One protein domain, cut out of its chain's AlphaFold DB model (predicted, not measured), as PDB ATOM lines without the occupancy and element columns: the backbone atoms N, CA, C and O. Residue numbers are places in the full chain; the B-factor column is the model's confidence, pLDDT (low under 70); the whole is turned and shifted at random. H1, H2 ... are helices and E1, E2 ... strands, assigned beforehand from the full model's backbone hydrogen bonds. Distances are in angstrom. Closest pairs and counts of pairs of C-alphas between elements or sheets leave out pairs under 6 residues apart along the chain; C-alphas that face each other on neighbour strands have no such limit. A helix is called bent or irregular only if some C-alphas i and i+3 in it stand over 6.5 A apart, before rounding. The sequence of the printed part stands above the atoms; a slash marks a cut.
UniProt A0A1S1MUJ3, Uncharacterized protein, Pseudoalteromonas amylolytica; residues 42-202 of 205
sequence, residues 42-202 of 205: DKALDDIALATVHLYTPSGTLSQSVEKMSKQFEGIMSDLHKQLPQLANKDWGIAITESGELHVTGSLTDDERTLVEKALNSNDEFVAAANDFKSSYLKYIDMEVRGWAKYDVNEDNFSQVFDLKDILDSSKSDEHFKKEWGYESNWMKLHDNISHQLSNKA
ATOM      1  N   ASP A  42     262.101 149.962 143.919       84.94
ATOM      2  CA  ASP A  42     261.124 149.137 144.631       84.94
ATOM      3  C   ASP A  42     261.727 147.817 145.130       84.94
ATOM      4  O   ASP A  42     261.648 147.520 146.315       84.94
ATOM      5  N   LYS A  43     262.438 147.072 144.271       86.88
ATOM      6  CA  LYS A  43     263.111 145.828 144.671       86.88
ATOM      7  C   LYS A  43     264.183 146.067 145.737       86.88
ATOM      8  O   LYS A  43     264.357 145.240 146.625       86.88
ATOM      9  N   ALA A  44     264.911 147.179 145.658       86.19
ATOM     10  CA  ALA A  44     265.904 147.522 146.673       86.19
ATOM     11  C   ALA A  44     265.251 147.854 148.028       86.19
ATOM     12  O   ALA A  44     265.764 147.452 149.070       86.19
ATOM     13  N   LEU A  45     264.114 148.556 148.023       89.81
ATOM     14  CA  LEU A  45     263.343 148.835 149.235       89.81
ATOM     15  C   LEU A  45     262.730 147.559 149.826       89.81
ATOM     16  O   LEU A  45     262.762 147.395 151.045       89.81
ATOM     17  N   ASP A  46     262.243 146.648 148.982       91.81
ATOM     18  CA  ASP A  46     261.729 145.339 149.399       91.81
ATOM     19  C   ASP A  46     262.824 144.483 150.048       91.81
ATOM     20  O   ASP A  46     262.604 143.923 151.123       91.81
ATOM     21  N   ASP A  47     264.022 144.429 149.452       91.62
ATOM     22  CA  ASP A  47     265.175 143.711 150.013       91.62
ATOM     23  C   ASP A  47     265.559 144.278 151.398       91.62
ATOM     24  O   ASP A  47     265.762 143.517 152.347       91.62
ATOM     25  N   ILE A  48     265.589 145.610 151.550       92.12
ATOM     26  CA  ILE A  48     265.883 146.273 152.834       92.12
ATOM     27  C   ILE A  48     264.794 145.970 153.871       92.12
ATOM     28  O   ILE A  48     265.103 145.697 155.036       92.12
ATOM     29  N   ALA A  49     263.518 146.025 153.481       92.56
ATOM     30  CA  ALA A  49     262.406 145.720 154.376       92.56
ATOM     31  C   ALA A  49     262.454 144.255 154.833       92.56
ATOM     32  O   ALA A  49     262.304 143.974 156.025       92.56
ATOM     33  N   LEU A  50     262.738 143.335 153.909       94.38
ATOM     34  CA  LEU A  50     262.910 141.915 154.198       94.38
ATOM     35  C   LEU A  50     264.073 141.686 155.170       94.38
ATOM     36  O   LEU A  50     263.891 141.028 156.195       94.38
ATOM     37  N   ALA A  51     265.239 142.276 154.899       94.75
ATOM     38  CA  ALA A  51     266.395 142.202 155.785       94.75
ATOM     39  C   ALA A  51     266.067 142.736 157.182       94.75
ATOM     40  O   ALA A  51     266.366 142.087 158.184       94.75
ATOM     41  N   THR A  52     265.358 143.868 157.247       93.56
ATOM     42  CA  THR A  52     264.951 144.479 158.514       93.56
ATOM     43  C   THR A  52     264.089 143.524 159.339       93.56
ATOM     44  O   THR A  52     264.328 143.347 160.534       93.56
ATOM     45  N   VAL A  53     263.115 142.868 158.701       95.19
ATOM     46  CA  VAL A  53     262.261 141.870 159.359       95.19
ATOM     47  C   VAL A  53     263.094 140.703 159.881       95.19
ATOM     48  O   VAL A  53     262.957 140.330 161.047       95.19
ATOM     49  N   HIS A  54     263.967 140.134 159.055       96.25
ATOM     50  CA  HIS A  54     264.708 138.933 159.426       96.25
ATOM     51  C   HIS A  54     265.801 139.165 160.475       96.25
ATOM     52  O   HIS A  54     266.053 138.249 161.261       96.25
ATOM     53  N   LEU A  55     266.415 140.352 160.503       95.56
ATOM     54  CA  LEU A  55     267.514 140.689 161.413       95.56
ATOM     55  C   LEU A  55     267.046 141.293 162.744       95.56
ATOM     56  O   LEU A  55     267.646 140.990 163.772       95.56
ATOM     57  N   TYR A  56     265.996 142.126 162.738       94.25
ATOM     58  CA  TYR A  56     265.682 143.015 163.871       94.25
ATOM     59  C   TYR A  56     264.287 142.839 164.476       94.25
ATOM     60  O   TYR A  56     263.896 143.611 165.354       94.25
ATOM     61  N   THR A  57     263.488 141.880 164.008       95.06
ATOM     62  CA  THR A  57     262.149 141.648 164.573       95.06
ATOM     63  C   THR A  57     262.096 140.318 165.309       95.06
ATOM     64  O   THR A  57     262.744 139.367 164.875       95.06
ATOM     65  N   PRO A  58     261.277 140.190 166.371       94.00
ATOM     66  CA  PRO A  58     261.166 138.937 167.118       94.00
ATOM     67  C   PRO A  58     260.686 137.757 166.263       94.00
ATOM     68  O   PRO A  58     261.034 136.612 166.540       94.00
ATOM     69  N   SER A  59     259.904 138.014 165.210       94.06
ATOM     70  CA  SER A  59     259.468 136.997 164.243       94.06
ATOM     71  C   SER A  59     260.504 136.693 163.155       94.06
ATOM     72  O   SER A  59     260.302 135.774 162.363       94.06
ATOM     73  N   GLY A  60     261.582 137.474 163.081       96.56
ATOM     74  CA  GLY A  60     262.668 137.298 162.129       96.56
ATOM     75  C   GLY A  60     263.432 136.002 162.369       96.56
ATOM     76  O   GLY A  60     263.542 135.519 163.496       96.56
ATOM     77  N   THR A  61     263.988 135.432 161.302       97.00
ATOM     78  CA  THR A  61     264.725 134.158 161.377       97.00
ATOM     79  C   THR A  61     265.910 134.226 162.329       97.00
ATOM     80  O   THR A  61     266.171 133.246 163.022       97.00
ATOM     81  N   LEU A  62     266.574 135.382 162.429       97.69
ATOM     82  CA  LEU A  62     267.682 135.573 163.355       97.69
ATOM     83  C   LEU A  62     267.203 135.459 164.810       97.69
ATOM     84  O   LEU A  62     267.701 134.609 165.543       97.69
ATOM     85  N   SER A  63     266.192 136.221 165.236       97.88
ATOM     86  CA  SER A  63     265.675 136.112 166.611       97.88
ATOM     87  C   SER A  63     265.073 134.732 166.904       97.88
ATOM     88  O   SER A  63     265.302 134.171 167.973       97.88
ATOM     89  N   GLN A  64     264.367 134.136 165.938       98.31
ATOM     90  CA  GLN A  64     263.792 132.793 166.084       98.31
ATOM     91  C   GLN A  64     264.857 131.698 166.221       98.31
ATOM     92  O   GLN A  64     264.643 130.724 166.942       98.31
ATOM     93  N   SER A  65     266.005 131.834 165.555       98.56
ATOM     94  CA  SER A  65     267.119 130.895 165.722       98.56
ATOM     95  C   SER A  65     267.705 130.948 167.137       98.56
ATOM     96  O   SER A  65     267.914 129.901 167.746       98.56
ATOM     97  N   VAL A  66     267.858 132.145 167.713       98.56
ATOM     98  CA  VAL A  66     268.305 132.311 169.105       98.56
ATOM     99  C   VAL A  66     267.281 131.747 170.080       98.56
ATOM    100  O   VAL A  66     267.654 131.000 170.977       98.56
ATOM    101  N   GLU A  67     265.990 131.990 169.856       98.12
ATOM    102  CA  GLU A  67     264.917 131.406 170.663       98.12
ATOM    103  C   GLU A  67     264.963 129.869 170.679       98.12
ATOM    104  O   GLU A  67     264.825 129.242 171.733       98.12
ATOM    105  N   LYS A  68     265.179 129.242 169.515       98.31
ATOM    106  CA  LYS A  68     265.349 127.784 169.412       98.31
ATOM    107  C   LYS A  68     266.599 127.315 170.156       98.31
ATOM    108  O   LYS A  68     266.513 126.345 170.904       98.31
ATOM    109  N   MET A  69     267.730 128.006 169.988       98.50
ATOM    110  CA  MET A  69     268.962 127.688 170.713       98.50
ATOM    111  C   MET A  69     268.757 127.777 172.229       98.50
ATOM    112  O   MET A  69     269.111 126.837 172.938       98.50
ATOM    113  N   SER A  70     268.125 128.845 172.733       97.50
ATOM    114  CA  SER A  70     267.865 129.050 174.164       97.50
ATOM    115  C   SER A  70     267.068 127.902 174.789       97.50
ATOM    116  O   SER A  70     267.407 127.462 175.887       97.50
ATOM    117  N   LYS A  71     266.068 127.363 174.076       96.50
ATOM    118  CA  LYS A  71     265.256 126.222 174.545       96.50
ATOM    119  C   LYS A  71     266.064 124.943 174.750       96.50
ATOM    120  O   LYS A  71     265.751 124.171 175.651       96.50
ATOM    121  N   GLN A  72     267.096 124.723 173.938       97.62
ATOM    122  CA  GLN A  72     267.970 123.552 174.056       97.62
ATOM    123  C   GLN A  72     269.112 123.784 175.049       97.62
ATOM    124  O   GLN A  72     269.514 122.875 175.779       97.62
ATOM    125  N   PHE A  73     269.632 125.013 175.089       96.75
ATOM    126  CA  PHE A  73     270.867 125.345 175.788       96.75
ATOM    127  C   PHE A  73     270.791 125.091 177.295       96.75
ATOM    128  O   PHE A  73     271.743 124.563 177.867       96.75
ATOM    129  N   GLU A  74     269.657 125.380 177.941       92.75
ATOM    130  CA  GLU A  74     269.491 125.105 179.376       92.75
ATOM    131  C   GLU A  74     269.631 123.609 179.704       92.75
ATOM    132  O   GLU A  74     270.263 123.250 180.700       92.75
ATOM    133  N   GLY A  75     269.094 122.733 178.847       95.75
ATOM    134  CA  GLY A  75     269.220 121.282 178.991       95.75
ATOM    135  C   GLY A  75     270.666 120.815 178.828       95.75
ATOM    136  O   GLY A  75     271.190 120.117 179.700       95.75
ATOM    137  N   ILE A  76     271.338 121.282 177.771       96.88
ATOM    138  CA  ILE A  76     272.757 120.983 177.516       96.88
ATOM    139  C   ILE A  76     273.617 121.426 178.708       96.88
ATOM    140  O   ILE A  76     274.424 120.651 179.225       96.88
ATOM    141  N   MET A  77     273.409 122.650 179.195       95.50
ATOM    142  CA  MET A  77     274.148 123.193 180.332       95.50
ATOM    143  C   MET A  77     273.864 122.442 181.635       95.50
ATOM    144  O   MET A  77     274.782 122.255 182.435       95.50
ATOM    145  N   SER A  78     272.634 121.966 181.847       95.25
ATOM    146  CA  SER A  78     272.294 121.126 183.001       95.25
ATOM    147  C   SER A  78     273.089 119.817 183.004       95.25
ATOM    148  O   SER A  78     273.641 119.424 184.036       95.25
ATOM    149  N   ASP A  79     273.197 119.155 181.853       95.38
ATOM    150  CA  ASP A  79     273.924 117.889 181.730       95.38
ATOM    151  C   ASP A  79     275.440 118.069 181.787       95.38
ATOM    152  O   ASP A  79     276.136 117.253 182.404       95.38
ATOM    153  N   LEU A  80     275.951 119.165 181.224       95.75
ATOM    154  CA  LEU A  80     277.350 119.555 181.374       95.75
ATOM    155  C   LEU A  80     277.690 119.868 182.830       95.75
ATOM    156  O   LEU A  80     278.725 119.420 183.312       95.75
ATOM    157  N   HIS A  81     276.817 120.553 183.571       94.00
ATOM    158  CA  HIS A  81     277.072 120.893 184.972       94.00
ATOM    159  C   HIS A  81     277.172 119.658 185.883       94.00
ATOM    160  O   HIS A  81     277.964 119.651 186.823       94.00
ATOM    161  N   LYS A  82     276.422 118.586 185.591       94.56
ATOM    162  CA  LYS A  82     276.526 117.311 186.328       94.56
ATOM    163  C   LYS A  82     277.894 116.645 186.155       94.56
ATOM    164  O   LYS A  82     278.350 115.958 187.064       94.56
ATOM    165  N   GLN A  83     278.521 116.821 184.992       93.25
ATOM    166  CA  GLN A  83     279.798 116.190 184.642       93.25
ATOM    167  C   GLN A  83     281.000 117.089 184.959       93.25
ATOM    168  O   GLN A  83     282.038 116.604 185.402       93.25
ATOM    169  N   LEU A  84     280.853 118.395 184.741       93.12
ATOM    170  CA  LEU A  84     281.896 119.415 184.828       93.12
ATOM    171  C   LEU A  84     281.360 120.653 185.580       93.12
ATOM    172  O   LEU A  84     281.171 121.718 184.984       93.12
ATOM    173  N   PRO A  85     281.107 120.556 186.898       92.50
ATOM    174  CA  PRO A  85     280.499 121.642 187.673       92.50
ATOM    175  C   PRO A  85     281.333 122.933 187.669       92.50
ATOM    176  O   PRO A  85     280.790 124.029 187.808       92.50
ATOM    177  N   GLN A  86     282.649 122.827 187.461       91.19
ATOM    178  CA  GLN A  86     283.570 123.957 187.381       91.19
ATOM    179  C   GLN A  86     283.406 124.824 186.124       91.19
ATOM    180  O   GLN A  86     283.944 125.930 186.108       91.19
ATOM    181  N   LEU A  87     282.679 124.367 185.091       91.38
ATOM    182  CA  LEU A  87     282.466 125.137 183.854       91.38
ATOM    183  C   LEU A  87     281.822 126.501 184.106       91.38
ATOM    184  O   LEU A  87     282.117 127.450 183.388       91.38
ATOM    185  N   ALA A  88     280.978 126.614 185.136       86.81
ATOM    186  CA  ALA A  88     280.318 127.868 185.497       86.81
ATOM    187  C   ALA A  88     281.298 128.958 185.975       86.81
ATOM    188  O   ALA A  88     280.970 130.138 185.930       86.81
ATOM    189  N   ASN A  89     282.496 128.566 186.419       89.62
ATOM    190  CA  ASN A  89     283.520 129.476 186.937       89.62
ATOM    191  C   ASN A  89     284.636 129.752 185.917       89.62
ATOM    192  O   ASN A  89     285.663 130.327 186.276       89.62
ATOM    193  N   LYS A  90     284.477 129.284 184.674       94.56
ATOM    194  CA  LYS A  90     285.471 129.424 183.610       94.56
ATOM    195  C   LYS A  90     284.974 130.381 182.539       94.56
ATOM    196  O   LYS A  90     283.787 130.424 182.238       94.56
ATOM    197  N   ASP A  91     285.919 131.104 181.954       94.62
ATOM    198  CA  ASP A  91     285.676 131.987 180.821       94.62
ATOM    199  C   ASP A  91     285.843 131.197 179.518       94.62
ATOM    200  O   ASP A  91     286.963 130.866 179.114       94.62
ATOM    201  N   TRP A  92     284.721 130.807 178.921       97.00
ATOM    202  CA  TRP A  92     284.648 130.052 177.673       97.00
ATOM    203  C   TRP A  92     283.455 130.527 176.849       97.00
ATOM    204  O   TRP A  92     282.512 131.092 177.404       97.00
ATOM    205  N   GLY A  93     283.504 130.272 175.545       97.81
ATOM    206  CA  GLY A  93     282.497 130.701 174.577       97.81
ATOM    207  C   GLY A  93     282.183 129.626 173.541       97.81
ATOM    208  O   GLY A  93     282.767 128.538 173.562       97.81
ATOM    209  N   ILE A  94     281.258 129.931 172.631       98.56
ATOM    210  CA  ILE A  94     280.870 129.040 171.527       98.56
ATOM    211  C   ILE A  94     280.998 129.802 170.210       98.56
ATOM    212  O   ILE A  94     280.351 130.828 170.022       98.56
ATOM    213  N   ALA A  95     281.786 129.270 169.284       98.38
ATOM    214  CA  ALA A  95     281.933 129.780 167.929       98.38
ATOM    215  C   ALA A  95     281.356 128.784 166.914       98.38
ATOM    216  O   ALA A  95     281.448 127.570 167.102       98.38
ATOM    217  N   ILE A  96     280.791 129.297 165.818       98.31
ATOM    218  CA  ILE A  96     280.365 128.477 164.675       98.31
ATOM    219  C   ILE A  96     281.475 128.512 163.632       98.31
ATOM    220  O   ILE A  96     281.850 129.587 163.170       98.31
ATOM    221  N   THR A  97     281.994 127.346 163.268       95.69
ATOM    222  CA  THR A  97     283.005 127.201 162.212       95.69
ATOM    223  C   THR A  97     282.412 127.434 160.815       95.69
ATOM    224  O   THR A  97     281.201 127.583 160.634       95.69
ATOM    225  N   GLU A  98     283.258 127.462 159.784       94.00
ATOM    226  CA  GLU A  98     282.801 127.559 158.392       94.00
ATOM    227  C   GLU A  98     281.885 126.379 158.010       94.00
ATOM    228  O   GLU A  98     280.824 126.590 157.427       94.00
ATOM    229  N   SER A  99     282.228 125.158 158.443       94.75
ATOM    230  CA  SER A  99     281.453 123.931 158.195       94.75
ATOM    231  C   SER A  99     280.126 123.858 158.958       94.75
ATOM    232  O   SER A  99     279.327 122.958 158.702       94.75
ATOM    233  N   GLY A 100     279.892 124.781 159.895       95.75
ATOM    234  CA  GLY A 100     278.708 124.789 160.749       95.75
ATOM    235  C   GLY A 100     278.839 123.970 162.034       95.75
ATOM    236  O   GLY A 100     277.881 123.892 162.805       95.75
ATOM    237  N   GLU A 101     280.008 123.384 162.297       97.12
ATOM    238  CA  GLU A 101     280.304 122.729 163.573       97.12
ATOM    239  C   GLU A 101     280.525 123.761 164.681       97.12
ATOM    240  O   GLU A 101     281.068 124.851 164.450       97.12
ATOM    241  N   LEU A 102     280.128 123.402 165.900       98.38
ATOM    242  CA  LEU A 102     280.266 124.247 167.077       98.38
ATOM    243  C   LEU A 102     281.593 123.962 167.767       98.38
ATOM    244  O   LEU A 102     281.817 122.864 168.278       98.38
ATOM    245  N   HIS A 103     282.453 124.969 167.809       97.69
ATOM    246  CA  HIS A 103     283.720 124.922 168.522       97.69
ATOM    247  C   HIS A 103     283.632 125.731 169.803       97.69
ATOM    248  O   HIS A 103     283.040 126.812 169.851       97.69
ATOM    249  N   VAL A 104     284.264 125.228 170.851       97.75
ATOM    250  CA  VAL A 104     284.399 125.977 172.091       97.75
ATOM    251  C   VAL A 104     285.579 126.934 171.962       97.75
ATOM    252  O   VAL A 104     286.572 126.653 171.294       97.75
ATOM    253  N   THR A 105     285.503 128.083 172.617       96.62
ATOM    254  CA  THR A 105     286.590 129.068 172.707       96.62
ATOM    255  C   THR A 105     286.912 129.364 174.172       96.62
ATOM    256  O   THR A 105     286.203 128.926 175.078       96.62
ATOM    257  N   GLY A 106     288.017 130.065 174.433       94.62
ATOM    258  CA  GLY A 106     288.419 130.442 175.791       94.62
ATOM    259  C   GLY A 106     289.111 129.331 176.589       94.62
ATOM    260  O   GLY A 106     289.709 128.401 176.033       94.62
ATOM    261  N   SER A 107     289.074 129.475 177.913       92.31
ATOM    262  CA  SER A 107     289.963 128.814 178.873       92.31
ATOM    263  C   SER A 107     289.403 127.490 179.400       92.31
ATOM    264  O   SER A 107     289.096 127.354 180.587       92.31
ATOM    265  N   LEU A 108     289.304 126.491 178.520       95.44
ATOM    266  CA  LEU A 108     289.060 125.091 178.887       95.44
ATOM    267  C   LEU A 108     290.293 124.229 178.608       95.44
ATOM    268  O   LEU A 108     291.051 124.504 177.675       95.44
ATOM    269  N   THR A 109     290.470 123.171 179.402       95.50
ATOM    270  CA  THR A 109     291.416 122.091 179.071       95.50
ATOM    271  C   THR A 109     290.926 121.305 177.852       95.50
ATOM    272  O   THR A 109     289.740 121.348 177.531       95.50
ATOM    273  N   ASP A 110     291.813 120.564 177.184       95.88
ATOM    274  CA  ASP A 110     291.459 119.803 175.975       95.88
ATOM    275  C   ASP A 110     290.364 118.751 176.236       95.88
ATOM    276  O   ASP A 110     289.445 118.594 175.429       95.88
ATOM    277  N   ASP A 111     290.400 118.092 177.398       94.81
ATOM    278  CA  ASP A 111     289.377 117.122 177.805       94.81
ATOM    279  C   ASP A 111     288.015 117.797 178.035       94.81
ATOM    280  O   ASP A 111     286.981 117.316 177.570       94.81
ATOM    281  N   GLU A 112     287.999 118.944 178.724       96.50
ATOM    282  CA  GLU A 112     286.771 119.717 178.957       96.50
ATOM    283  C   GLU A 112     286.191 120.249 177.650       96.50
ATOM    284  O   GLU A 112     284.987 120.143 177.429       96.50
ATOM    285  N   ARG A 113     287.048 120.781 176.774       97.44
ATOM    286  CA  ARG A 113     286.675 121.252 175.440       97.44
ATOM    287  C   ARG A 113     286.010 120.137 174.645       97.44
ATOM    288  O   ARG A 113     284.886 120.319 174.194       97.44
ATOM    289  N   THR A 114     286.650 118.971 174.572       96.94
ATOM    290  CA  THR A 114     286.124 117.801 173.854       96.94
ATOM    291  C   THR A 114     284.753 117.382 174.386       96.94
ATOM    292  O   THR A 114     283.848 117.068 173.612       96.94
ATOM    293  N   LEU A 115     284.567 117.386 175.709       96.75
ATOM    294  CA  LEU A 115     283.286 117.040 176.329       96.75
ATOM    295  C   LEU A 115     282.190 118.066 176.018       96.75
ATOM    296  O   LEU A 115     281.067 117.671 175.695       96.75
ATOM    297  N   VAL A 116     282.505 119.361 176.092       98.06
ATOM    298  CA  VAL A 116     281.551 120.437 175.796       98.06
ATOM    299  C   VAL A 116     281.190 120.443 174.312       98.06
ATOM    300  O   VAL A 116     280.007 120.421 173.985       98.06
ATOM    301  N   GLU A 117     282.171 120.384 173.413       98.25
ATOM    302  CA  GLU A 117     281.939 120.321 171.965       98.25
ATOM    303  C   GLU A 117     281.113 119.093 171.590       98.25
ATOM    304  O   GLU A 117     280.157 119.209 170.825       98.25
ATOM    305  N   LYS A 118     281.393 117.928 172.186       97.94
ATOM    306  CA  LYS A 118     280.571 116.735 171.978       97.94
ATOM    307  C   LYS A 118     279.130 116.953 172.436       97.94
ATOM    308  O   LYS A 118     278.217 116.561 171.714       97.94
ATOM    309  N   ALA A 119     278.909 117.544 173.609       97.69
ATOM    310  CA  ALA A 119     277.559 117.789 174.118       97.69
ATOM    311  C   ALA A 119     276.774 118.770 173.232       97.69
ATOM    312  O   ALA A 119     275.604 118.522 172.946       97.69
ATOM    313  N   LEU A 120     277.425 119.839 172.763       98.25
ATOM    314  CA  LEU A 120     276.828 120.826 171.861       98.25
ATOM    315  C   LEU A 120     276.489 120.200 170.502       98.25
ATOM    316  O   LEU A 120     275.350 120.294 170.055       98.25
ATOM    317  N   ASN A 121     277.453 119.519 169.875       98.38
ATOM    318  CA  ASN A 121     277.295 118.969 168.525       98.38
ATOM    319  C   ASN A 121     276.466 117.674 168.476       98.38
ATOM    320  O   ASN A 121     276.060 117.266 167.397       98.38
ATOM    321  N   SER A 122     276.190 117.025 169.615       98.00
ATOM    322  CA  SER A 122     275.261 115.880 169.668       98.00
ATOM    323  C   SER A 122     273.786 116.303 169.726       98.00
ATOM    324  O   SER A 122     272.910 115.439 169.701       98.00
ATOM    325  N   ASN A 123     273.493 117.601 169.868       98.25
ATOM    326  CA  ASN A 123     272.133 118.130 169.836       98.25
ATOM    327  C   ASN A 123     271.851 118.739 168.454       98.25
ATOM    328  O   ASN A 123     272.141 119.911 168.208       98.25
ATOM    329  N   ASP A 124     271.255 117.937 167.569       98.25
ATOM    330  CA  ASP A 124     270.957 118.330 166.186       98.25
ATOM    331  C   ASP A 124     270.085 119.594 166.104       98.25
ATOM    332  O   ASP A 124     270.292 120.432 165.230       98.25
ATOM    333  N   GLU A 125     269.133 119.773 167.028       98.31
ATOM    334  CA  GLU A 125     268.265 120.958 167.055       98.31
ATOM    335  C   GLU A 125     269.047 122.231 167.408       98.31
ATOM    336  O   GLU A 125     268.819 123.284 166.808       98.31
ATOM    337  N   PHE A 126     269.984 122.140 168.354       98.56
ATOM    338  CA  PHE A 126     270.853 123.250 168.738       98.56
ATOM    339  C   PHE A 126     271.822 123.612 167.609       98.56
ATOM    340  O   PHE A 126     271.939 124.789 167.265       98.56
ATOM    341  N   VAL A 127     272.455 122.613 166.983       98.69
ATOM    342  CA  VAL A 127     273.356 122.814 165.836       98.69
ATOM    343  C   VAL A 127     272.605 123.423 164.654       98.69
ATOM    344  O   VAL A 127     273.076 124.395 164.063       98.69
ATOM    345  N   ALA A 128     271.420 122.908 164.322       98.69
ATOM    346  CA  ALA A 128     270.599 123.455 163.246       98.69
ATOM    347  C   ALA A 128     270.205 124.911 163.529       98.69
ATOM    348  O   ALA A 128     270.336 125.764 162.656       98.69
ATOM    349  N   ALA A 129     269.791 125.225 164.760       98.75
ATOM    350  CA  ALA A 129     269.443 126.589 165.144       98.75
ATOM    351  C   ALA A 129     270.655 127.543 165.114       98.75
ATOM    352  O   ALA A 129     270.529 128.675 164.655       98.75
ATOM    353  N   ALA A 130     271.839 127.097 165.534       98.75
ATOM    354  CA  ALA A 130     273.065 127.886 165.422       98.75
ATOM    355  C   ALA A 130     273.429 128.181 163.955       98.75
ATOM    356  O   ALA A 130     273.776 129.308 163.597       98.75
ATOM    357  N   ASN A 131     273.277 127.193 163.076       98.69
ATOM    358  CA  ASN A 131     273.504 127.382 161.646       98.69
ATOM    359  C   ASN A 131     272.439 128.273 160.988       98.69
ATOM    360  O   ASN A 131     272.784 129.086 160.127       98.69
ATOM    361  N   ASP A 132     271.179 128.195 161.427       98.62
ATOM    362  CA  ASP A 132     270.119 129.131 161.030       98.62
ATOM    363  C   ASP A 132     270.480 130.571 161.432       98.62
ATOM    364  O   ASP A 132     270.271 131.491 160.641       98.62
ATOM    365  N   PHE A 133     271.054 130.776 162.624       98.62
ATOM    366  CA  PHE A 133     271.523 132.089 163.080       98.62
ATOM    367  C   PHE A 133     272.590 132.656 162.140       98.62
ATOM    368  O   PHE A 133     272.413 133.751 161.597       98.62
ATOM    369  N   LYS A 134     273.660 131.887 161.895       98.50
ATOM    370  CA  LYS A 134     274.758 132.275 160.996       98.50
ATOM    371  C   LYS A 134     274.251 132.569 159.587       98.50
ATOM    372  O   LYS A 134     274.482 133.657 159.060       98.50
ATOM    373  N   SER A 135     273.491 131.639 159.017       98.00
ATOM    374  CA  SER A 135     272.947 131.759 157.662       98.00
ATOM    375  C   SER A 135     271.999 132.950 157.534       98.00
ATOM    376  O   SER A 135     272.041 133.674 156.543       98.00
ATOM    377  N   SER A 136     271.146 133.181 158.536       97.38
ATOM    378  CA  SER A 136     270.235 134.324 158.556       97.38
ATOM    379  C   SER A 136     271.002 135.639 158.621       97.38
ATOM    380  O   SER A 136     270.674 136.558 157.874       97.38
ATOM    381  N   TYR A 137     272.005 135.747 159.492       97.69
ATOM    382  CA  TYR A 137     272.815 136.957 159.588       97.69
ATOM    383  C   TYR A 137     273.496 137.256 158.244       97.69
ATOM    384  O   TYR A 137     273.235 138.300 157.651       97.69
ATOM    385  N   LEU A 138     274.282 136.309 157.718       96.81
ATOM    386  CA  LEU A 138     275.066 136.501 156.492       96.81
ATOM    387  C   LEU A 138     274.189 136.756 155.259       96.81
ATOM    388  O   LEU A 138     274.515 137.592 154.426       96.81
ATOM    389  N   LYS A 139     273.033 136.094 155.153       95.88
ATOM    390  CA  LYS A 139     272.126 136.296 154.017       95.88
ATOM    391  C   LYS A 139     271.542 137.707 153.966       95.88
ATOM    392  O   LYS A 139     271.380 138.262 152.881       95.88
ATOM    393  N   TYR A 140     271.118 138.235 155.112       95.44
ATOM    394  CA  TYR A 140     270.347 139.478 155.149       95.44
ATOM    395  C   TYR A 140     271.213 140.712 155.395       95.44
ATOM    396  O   TYR A 140     270.782 141.808 155.043       95.44
ATOM    397  N   ILE A 141     272.427 140.554 155.930       93.69
ATOM    398  CA  ILE A 141     273.333 141.683 156.163       93.69
ATOM    399  C   ILE A 141     273.740 142.379 154.856       93.69
ATOM    400  O   ILE A 141     273.747 143.605 154.806       93.69
ATOM    401  N   ASP A 142     273.941 141.622 153.772       86.75
ATOM    402  CA  ASP A 142     274.277 142.151 152.437       86.75
ATOM    403  C   ASP A 142     273.139 142.958 151.794       86.75
ATOM    404  O   ASP A 142     273.349 143.766 150.885       86.75
ATOM    405  N   MET A 143     271.903 142.706 152.229       87.88
ATOM    406  CA  MET A 143     270.708 143.408 151.758       87.88
ATOM    407  C   MET A 143     270.443 144.684 152.567       87.88
ATOM    408  O   MET A 143     269.684 145.553 152.131       87.88
ATOM    409  N   GLU A 144     271.049 144.803 153.747       80.12
ATOM    410  CA  GLU A 144     270.929 145.967 154.606       80.12
ATOM    411  C   GLU A 144     271.922 147.063 154.176       80.12
ATOM    412  O   GLU A 144     273.048 146.812 153.767       80.12
ATOM    413  N   VAL A 145     271.504 148.327 154.274       74.81
ATOM    414  CA  VAL A 145     272.336 149.495 153.911       74.81
ATOM    415  C   VAL A 145     272.722 150.364 155.115       74.81
ATOM    416  O   VAL A 145     273.322 151.429 154.959       74.81
ATOM    417  N   ARG A 146     272.313 149.973 156.327       74.00
ATOM    418  CA  ARG A 146     272.517 150.690 157.601       74.00
ATOM    419  C   ARG A 146     272.788 149.672 158.723       74.00
ATOM    420  O   ARG A 146     273.097 148.527 158.437       74.00
ATOM    421  N   GLY A 147     272.777 150.109 159.986       87.31
ATOM    422  CA  GLY A 147     272.821 149.198 161.136       87.31
ATOM    423  C   GLY A 147     274.107 148.374 161.239       87.31
ATOM    424  O   GLY A 147     275.199 148.937 161.415       87.31
ATOM    425  N   TRP A 148     273.956 147.051 161.199       94.75
ATOM    426  CA  TRP A 148     275.040 146.075 161.312       94.75
ATOM    427  C   TRP A 148     275.848 145.914 160.016       94.75
ATOM    428  O   TRP A 148     277.015 145.544 160.093       94.75
ATOM    429  N   ALA A 149     275.307 146.292 158.851       92.88
ATOM    430  CA  ALA A 149     275.983 146.136 157.553       92.88
ATOM    431  C   ALA A 149     277.264 146.972 157.385       92.88
ATOM    432  O   ALA A 149     278.017 146.806 156.432       92.88
ATOM    433  N   LYS A 150     277.545 147.881 158.323       93.62
ATOM    434  CA  LYS A 150     278.806 148.642 158.368       93.62
ATOM    435  C   LYS A 150     280.015 147.811 158.815       93.62
ATOM    436  O   LYS A 150     281.130 148.331 158.794       93.62
ATOM    437  N   TYR A 151     279.788 146.599 159.314       95.81
ATOM    438  CA  TYR A 151     280.836 145.699 159.774       95.81
ATOM    439  C   TYR A 151     281.112 144.631 158.718       95.81
ATOM    440  O   TYR A 151     280.181 144.062 158.153       95.81
ATOM    441  N   ASP A 152     282.390 144.353 158.490       95.19
ATOM    442  CA  ASP A 152     282.844 143.274 157.622       95.19
ATOM    443  C   ASP A 152     282.727 141.950 158.378       95.19
ATOM    444  O   ASP A 152     283.578 141.603 159.205       95.19
ATOM    445  N   VAL A 153     281.622 141.249 158.134       96.50
ATOM    446  CA  VAL A 153     281.367 139.908 158.650       96.50
ATOM    447  C   VAL A 153     281.002 139.001 157.490       96.50
ATOM    448  O   VAL A 153     280.050 139.268 156.761       96.50
ATOM    449  N   ASN A 154     281.746 137.917 157.346       95.69
ATOM    450  CA  ASN A 154     281.622 136.944 156.272       95.69
ATOM    451  C   ASN A 154     281.902 135.534 156.820       95.69
ATOM    452  O   ASN A 154     282.161 135.362 158.011       95.69
ATOM    453  N   GLU A 155     281.823 134.519 155.961       95.44
ATOM    454  CA  GLU A 155     282.054 133.116 156.339       95.44
ATOM    455  C   GLU A 155     283.396 132.901 157.062       95.44
ATOM    456  O   GLU A 155     283.443 132.187 158.067       95.44
ATOM    457  N   ASP A 156     284.455 133.586 156.619       95.25
ATOM    458  CA  ASP A 156     285.825 133.381 157.100       95.25
ATOM    459  C   ASP A 156     286.044 133.930 158.517       95.25
ATOM    460  O   ASP A 156     286.867 133.413 159.280       95.25
ATOM    461  N   ASN A 157     285.339 135.008 158.877       96.06
ATOM    462  CA  ASN A 157     285.544 135.707 160.147       96.06
ATOM    463  C   ASN A 157     284.369 135.584 161.131       96.06
ATOM    464  O   ASN A 157     284.506 136.000 162.284       96.06
ATOM    465  N   PHE A 158     283.248 134.971 160.731       97.81
ATOM    466  CA  PHE A 158     282.046 134.850 161.560       97.81
ATOM    467  C   PHE A 158     282.352 134.275 162.951       97.81
ATOM    468  O   PHE A 158     281.919 134.818 163.972       97.81
ATOM    469  N   SER A 159     283.162 133.212 162.993       97.38
ATOM    470  CA  SER A 159     283.555 132.506 164.218       97.38
ATOM    471  C   SER A 159     284.375 133.367 165.188       97.38
ATOM    472  O   SER A 159     284.477 133.048 166.370       97.38
ATOM    473  N   GLN A 160     285.013 134.425 164.687       97.38
ATOM    474  CA  GLN A 160     285.835 135.349 165.471       97.38
ATOM    475  C   GLN A 160     284.994 136.508 166.018       97.38
ATOM    476  O   GLN A 160     285.314 137.078 167.062       97.38
ATOM    477  N   VAL A 161     283.913 136.848 165.313       98.19
ATOM    478  CA  VAL A 161     283.022 137.956 165.653       98.19
ATOM    479  C   VAL A 161     281.980 137.535 166.681       98.19
ATOM    480  O   VAL A 161     281.774 138.256 167.654       98.19
ATOM    481  N   PHE A 162     281.334 136.385 166.494       98.50
ATOM    482  CA  PHE A 162     280.211 135.979 167.335       98.50
ATOM    483  C   PHE A 162     280.572 134.869 168.318       98.50
ATOM    484  O   PHE A 162     281.006 133.785 167.941       98.50
ATOM    485  N   ASP A 163     280.308 135.148 169.591       98.56
ATOM    486  CA  ASP A 163     280.238 134.173 170.670       98.56
ATOM    487  C   ASP A 163     278.767 133.871 170.975       98.56
ATOM    488  O   ASP A 163     278.046 134.717 171.516       98.56
ATOM    489  N   LEU A 164     278.312 132.671 170.608       98.62
ATOM    490  CA  LEU A 164     276.932 132.248 170.825       98.62
ATOM    491  C   LEU A 164     276.601 132.064 172.302       98.62
ATOM    492  O   LEU A 164     275.451 132.260 172.684       98.62
ATOM    493  N   LYS A 165     277.569 131.681 173.140       98.06
ATOM    494  CA  LYS A 165     277.297 131.518 174.568       98.06
ATOM    495  C   LYS A 165     276.971 132.871 175.184       98.06
ATOM    496  O   LYS A 165     275.975 132.987 175.890       98.06
ATOM    497  N   ASP A 166     277.761 133.894 174.862       98.31
ATOM    498  CA  ASP A 166     277.484 135.262 175.300       98.31
ATOM    499  C   ASP A 166     276.142 135.773 174.752       98.31
ATOM    500  O   ASP A 166     275.366 136.376 175.495       98.31
ATOM    501  N   ILE A 167     275.795 135.458 173.495       98.50
ATOM    502  CA  ILE A 167     274.455 135.745 172.950       98.50
ATOM    503  C   ILE A 167     273.369 135.109 173.823       98.50
ATOM    504  O   ILE A 167     272.433 135.799 174.229       98.50
ATOM    505  N   LEU A 168     273.469 133.816 174.126       98.25
ATOM    506  CA  LEU A 168     272.439 133.073 174.859       98.25
ATOM    507  C   LEU A 168     272.318 133.527 176.319       98.25
ATOM    508  O   LEU A 168     271.204 133.687 176.821       98.25
ATOM    509  N   ASP A 169     273.445 133.783 176.979       96.81
ATOM    510  CA  ASP A 169     273.480 134.231 178.371       96.81
ATOM    511  C   ASP A 169     272.956 135.671 178.507       96.81
ATOM    512  O   ASP A 169     272.127 135.960 179.375       96.81
ATOM    513  N   SER A 170     273.396 136.580 177.631       97.31
ATOM    514  CA  SER A 170     273.038 138.005 177.700       97.31
ATOM    515  C   SER A 170     271.620 138.300 177.209       97.31
ATOM    516  O   SER A 170     270.964 139.211 177.723       97.31
ATOM    517  N   SER A 171     271.118 137.520 176.248       97.25
ATOM    518  CA  SER A 171     269.776 137.705 175.691       97.25
ATOM    519  C   SER A 171     268.684 136.991 176.478       97.25
ATOM    520  O   SER A 171     267.514 137.113 176.123       97.25
ATOM    521  N   LYS A 172     269.005 136.298 177.574       96.12
ATOM    522  CA  LYS A 172     268.012 135.569 178.367       96.12
ATOM    523  C   LYS A 172     266.874 136.476 178.861       96.12
ATOM    524  O   LYS A 172     267.089 137.558 179.437       96.12
ATOM    525  N   SER A 173     265.644 136.011 178.660       96.62
ATOM    526  CA  SER A 173     264.445 136.666 179.179       96.62
ATOM    527  C   SER A 173     264.353 136.543 180.698       96.62
ATOM    528  O   SER A 173     264.601 135.479 181.270       96.62
ATOM    529  N   ASP A 174     263.940 137.628 181.349       95.94
ATOM    530  CA  ASP A 174     263.486 137.588 182.740       95.94
ATOM    531  C   ASP A 174     262.034 137.088 182.834       95.94
ATOM    532  O   ASP A 174     261.330 136.960 181.830       95.94
ATOM    533  N   GLU A 175     261.576 136.790 184.051       95.94
ATOM    534  CA  GLU A 175     260.231 136.249 184.291       95.94
ATOM    535  C   GLU A 175     259.117 137.160 183.763       95.94
ATOM    536  O   GLU A 175     258.116 136.672 183.233       95.94
ATOM    537  N   HIS A 176     259.287 138.479 183.880       96.50
ATOM    538  CA  HIS A 176     258.304 139.444 183.402       96.50
ATOM    539  C   HIS A 176     258.190 139.388 181.877       96.50
ATOM    540  O   HIS A 176     257.090 139.285 181.336       96.50
ATOM    541  N   PHE A 177     259.324 139.394 181.181       95.75
ATOM    542  CA  PHE A 177     259.370 139.316 179.730       95.75
ATOM    543  C   PHE A 177     258.796 138.001 179.198       95.75
ATOM    544  O   PHE A 177     257.984 138.021 178.273       95.75
ATOM    545  N   LYS A 178     259.159 136.868 179.819       95.12
ATOM    546  CA  LYS A 178     258.600 135.552 179.471       95.12
ATOM    547  C   LYS A 178     257.083 135.537 179.630       95.12
ATOM    548  O   LYS A 178     256.386 135.025 178.762       95.12
ATOM    549  N   LYS A 179     256.564 136.116 180.715       96.19
ATOM    550  CA  LYS A 179     255.121 136.173 180.977       96.19
ATOM    551  C   LYS A 179     254.371 137.028 179.955       96.19
ATOM    552  O   LYS A 179     253.274 136.650 179.558       96.19
ATOM    553  N   GLU A 180     254.940 138.166 179.570       96.62
ATOM    554  CA  GLU A 180     254.293 139.107 178.651       96.62
ATOM    555  C   GLU A 180     254.336 138.615 177.199       96.62
ATOM    556  O   GLU A 180     253.350 138.729 176.474       96.62
ATOM    557  N   TRP A 181     255.465 138.037 176.776       94.44
ATOM    558  CA  TRP A 181     255.730 137.767 175.359       94.44
ATOM    559  C   TRP A 181     255.880 136.288 174.997       94.44
ATOM    560  O   TRP A 181     255.800 135.951 173.820       94.44
ATOM    561  N   GLY A 182     256.089 135.399 175.971       94.12
ATOM    562  CA  GLY A 182     256.210 133.956 175.739       94.12
ATOM    563  C   GLY A 182     257.526 133.495 175.099       94.12
ATOM    564  O   GLY A 182     257.568 132.378 174.587       94.12
ATOM    565  N   TYR A 183     258.577 134.324 175.114       93.62
ATOM    566  CA  TYR A 183     259.896 133.997 174.552       93.62
ATOM    567  C   TYR A 183     260.943 133.742 175.638       93.62
ATOM    568  O   TYR A 183     261.076 134.528 176.582       93.62
ATOM    569  N   GLU A 184     261.741 132.691 175.458       94.75
ATOM    570  CA  GLU A 184     262.898 132.374 176.304       94.75
ATOM    571  C   GLU A 184     264.048 133.376 176.124       94.75
ATOM    572  O   GLU A 184     264.796 133.651 177.070       94.75
ATOM    573  N   SER A 185     264.137 133.965 174.932       96.25
ATOM    574  CA  SER A 185     265.084 135.006 174.549       96.25
ATOM    575  C   SER A 185     264.408 136.379 174.412       96.25
ATOM    576  O   SER A 185     263.298 136.531 173.900       96.25
ATOM    577  N   ASN A 186     265.097 137.416 174.875       97.44
ATOM    578  CA  ASN A 186     264.689 138.806 174.769       97.44
ATOM    579  C   ASN A 186     265.370 139.427 173.548       97.44
ATOM    580  O   ASN A 186     266.567 139.718 173.567       97.44
ATOM    581  N   TRP A 187     264.589 139.668 172.491       95.38
ATOM    582  CA  TRP A 187     265.116 140.162 171.215       95.38
ATOM    583  C   TRP A 187     265.787 141.540 171.329       95.38
ATOM    584  O   TRP A 187     266.713 141.828 170.581       95.38
ATOM    585  N   MET A 188     265.384 142.394 172.277       95.88
ATOM    586  CA  MET A 188     266.039 143.695 172.471       95.88
ATOM    587  C   MET A 188     267.453 143.511 173.026       95.88
ATOM    588  O   MET A 188     268.403 144.054 172.467       95.88
ATOM    589  N   LYS A 189     267.606 142.669 174.056       98.12
ATOM    590  CA  LYS A 189     268.926 142.322 174.606       98.12
ATOM    591  C   LYS A 189     269.801 141.604 173.579       98.12
ATOM    592  O   LYS A 189     271.000 141.850 173.522       98.12
ATOM    593  N   LEU A 190     269.198 140.749 172.751       98.19
ATOM    594  CA  LEU A 190     269.880 140.110 171.628       98.19
ATOM    595  C   LEU A 190     270.473 141.149 170.668       98.19
ATOM    596  O   LEU A 190     271.650 141.060 170.325       98.19
ATOM    597  N   HIS A 191     269.687 142.144 170.250       96.88
ATOM    598  CA  HIS A 191     270.175 143.170 169.327       96.88
ATOM    599  C   HIS A 191     271.296 144.018 169.940       96.88
ATOM    600  O   HIS A 191     272.263 144.355 169.248       96.88
ATOM    601  N   ASP A 192     271.190 144.332 171.233       97.94
ATOM    602  CA  ASP A 192     272.238 145.038 171.971       97.94
ATOM    603  C   ASP A 192     273.528 144.205 172.029       97.94
ATOM    604  O   ASP A 192     274.610 144.729 171.745       97.94
ATOM    605  N   ASN A 193     273.424 142.900 172.311       98.56
ATOM    606  CA  ASN A 193     274.577 142.001 172.343       98.56
ATOM    607  C   ASN A 193     275.244 141.869 170.965       98.56
ATOM    608  O   ASN A 193     276.454 142.063 170.862       98.56
ATOM    609  N   ILE A 194     274.477 141.631 169.896       98.25
ATOM    610  CA  ILE A 194     275.018 141.556 168.527       98.25
ATOM    611  C   ILE A 194     275.757 142.847 168.177       98.25
ATOM    612  O   ILE A 194     276.900 142.811 167.720       98.25
ATOM    613  N   SER A 195     275.146 144.000 168.460       97.75
ATOM    614  CA  SER A 195     275.769 145.306 168.219       97.75
ATOM    615  C   SER A 195     277.083 145.469 168.985       97.75
ATOM    616  O   SER A 195     278.049 146.006 168.434       97.75
ATOM    617  N   HIS A 196     277.128 144.997 170.234       98.38
ATOM    618  CA  HIS A 196     278.319 145.021 171.076       98.38
ATOM    619  C   HIS A 196     279.437 144.142 170.503       98.38
ATOM    620  O   HIS A 196     280.554 144.629 170.306       98.38
ATOM    621  N   GLN A 197     279.132 142.884 170.171       98.50
ATOM    622  CA  GLN A 197     280.104 141.947 169.607       98.50
ATOM    623  C   GLN A 197     280.675 142.458 168.285       98.50
ATOM    624  O   GLN A 197     281.895 142.529 168.140       98.50
ATOM    625  N   LEU A 198     279.816 142.936 167.383       97.94
ATOM    626  CA  LEU A 198     280.242 143.558 166.130       97.94
ATOM    627  C   LEU A 198     281.172 144.747 166.372       97.94
ATOM    628  O   LEU A 198     282.249 144.822 165.793       97.94
ATOM    629  N   SER A 199     280.789 145.663 167.267       97.38
ATOM    630  CA  SER A 199     281.583 146.866 167.532       97.38
ATOM    631  C   SER A 199     282.970 146.588 168.113       97.38
ATOM    632  O   SER A 199     283.882 147.383 167.887       97.38
ATOM    633  N   ASN A 200     283.117 145.482 168.847       97.44
ATOM    634  CA  ASN A 200     284.348 145.133 169.548       97.44
ATOM    635  C   ASN A 200     285.248 144.182 168.759       97.44
ATOM    636  O   ASN A 200     286.462 144.211 168.951       97.44
ATOM    637  N   LYS A 201     284.659 143.307 167.938       97.25
ATOM    638  CA  LYS A 201     285.359 142.167 167.333       97.25
ATOM    639  C   LYS A 201     285.422 142.237 165.807       97.25
ATOM    640  O   LYS A 201     286.343 141.667 165.233       97.25
ATOM    641  N   ALA A 202     284.490 142.930 165.147       96.81
ATOM    642  CA  ALA A 202     284.468 143.036 163.690       96.81
ATOM    643  C   ALA A 202     285.181 144.298 163.188       96.81
ATOM    644  O   ALA A 202     285.142 145.366 163.810       96.81
TER     645      ALA A 202
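Overview. This is residues 42 to 202 of the 205 residues of an uncharacterized protein of Pseudoalteromonas amylolytica (UniProt A0A1S1MUJ3). H1 and the bent helix H2 follow one another as a long spine, and H5 folds back beside the arm H2a. To one side of this spine lies a hairpin, E1 and E2, with H8 next to E1 and H4 next to E2; H10 crosses at H8, and H9 sits out on a loop. The printed part has 161 residues, mostly helix, in the order H1 H2 H3 E1 E2 H4 H5 H6 H7 H8 H9 H10, with the two strands antiparallel. It is compact, with a radius of gyration of the C-alphas of 15.9 A and spans of 55 by 39 by 27 A.

Along the chain. Find C-alpha 42 at (261.124, 149.137, 144.631); H1 runs from there to residue 56, 20.7 A. H2, residues 61 to 83, was assigned as one helix by its hydrogen bonds but is bent, C-alphas 71 and 74 being 6.5 A apart; its arms are H2a, 61 to 71, and H2b, 74 to 83. Next come H3, 85 to 89, E1, 92 to 96, E2, 102 to 106, H4, 110 to 121, and H5, 124 to 141, 25.5 A. Then read H6, 147 to 150, H7, 158 to 161, H8, 164 to 170, H9, 175 to 181, and H10, 187 to 201, 20.7 A, ending at C-alpha 201 (285.359, 142.167, 167.333). H3 and H6 are only just irregular: C-alphas 85 and 88, and 147 and 150, are each 6.6 A apart.

Arrangement. H1, H2a and H5 form a bundle, a group of helices that touch. Look at Ser 65 and Ala 129, the closest C-alphas of H2a and H5, 4.9 A; these helices touch at a shallow tilt of 23 degrees, opposite ways. H1 touches H2a only at the corner, closest C-alphas His 54 and Thr 61, 5.2 A. H2b touches H4, closest C-alphas Ile 76 and Ala 119, 6.7 A. In the hairpin E1 and E2, N 95 and O 103 are within hydrogen-bond range at 2.8 A. H8 and H10 touch at a steep tilt of 54 degrees, closest C-alphas Ile 167 and Asn 193, 6.3 A. H7 touches H10, and H6 is close but not clearly touching it. In H1, H2a, H4, H5, H8, H9 and H10 every O i to N i+4 pair is within hydrogen-bond range; H2b has 5 of 6, H3 0 of 1 with 1 of 2 O i to N i+3 pairs, and H6 and H7 are too short.

Size, cuts and confidence. The C-alphas of Asp 42 and Gln 83 are the two farthest apart, 55.1 A. The printed part has no cut, no link is long, and no printed residue is under 70 in pLDDT.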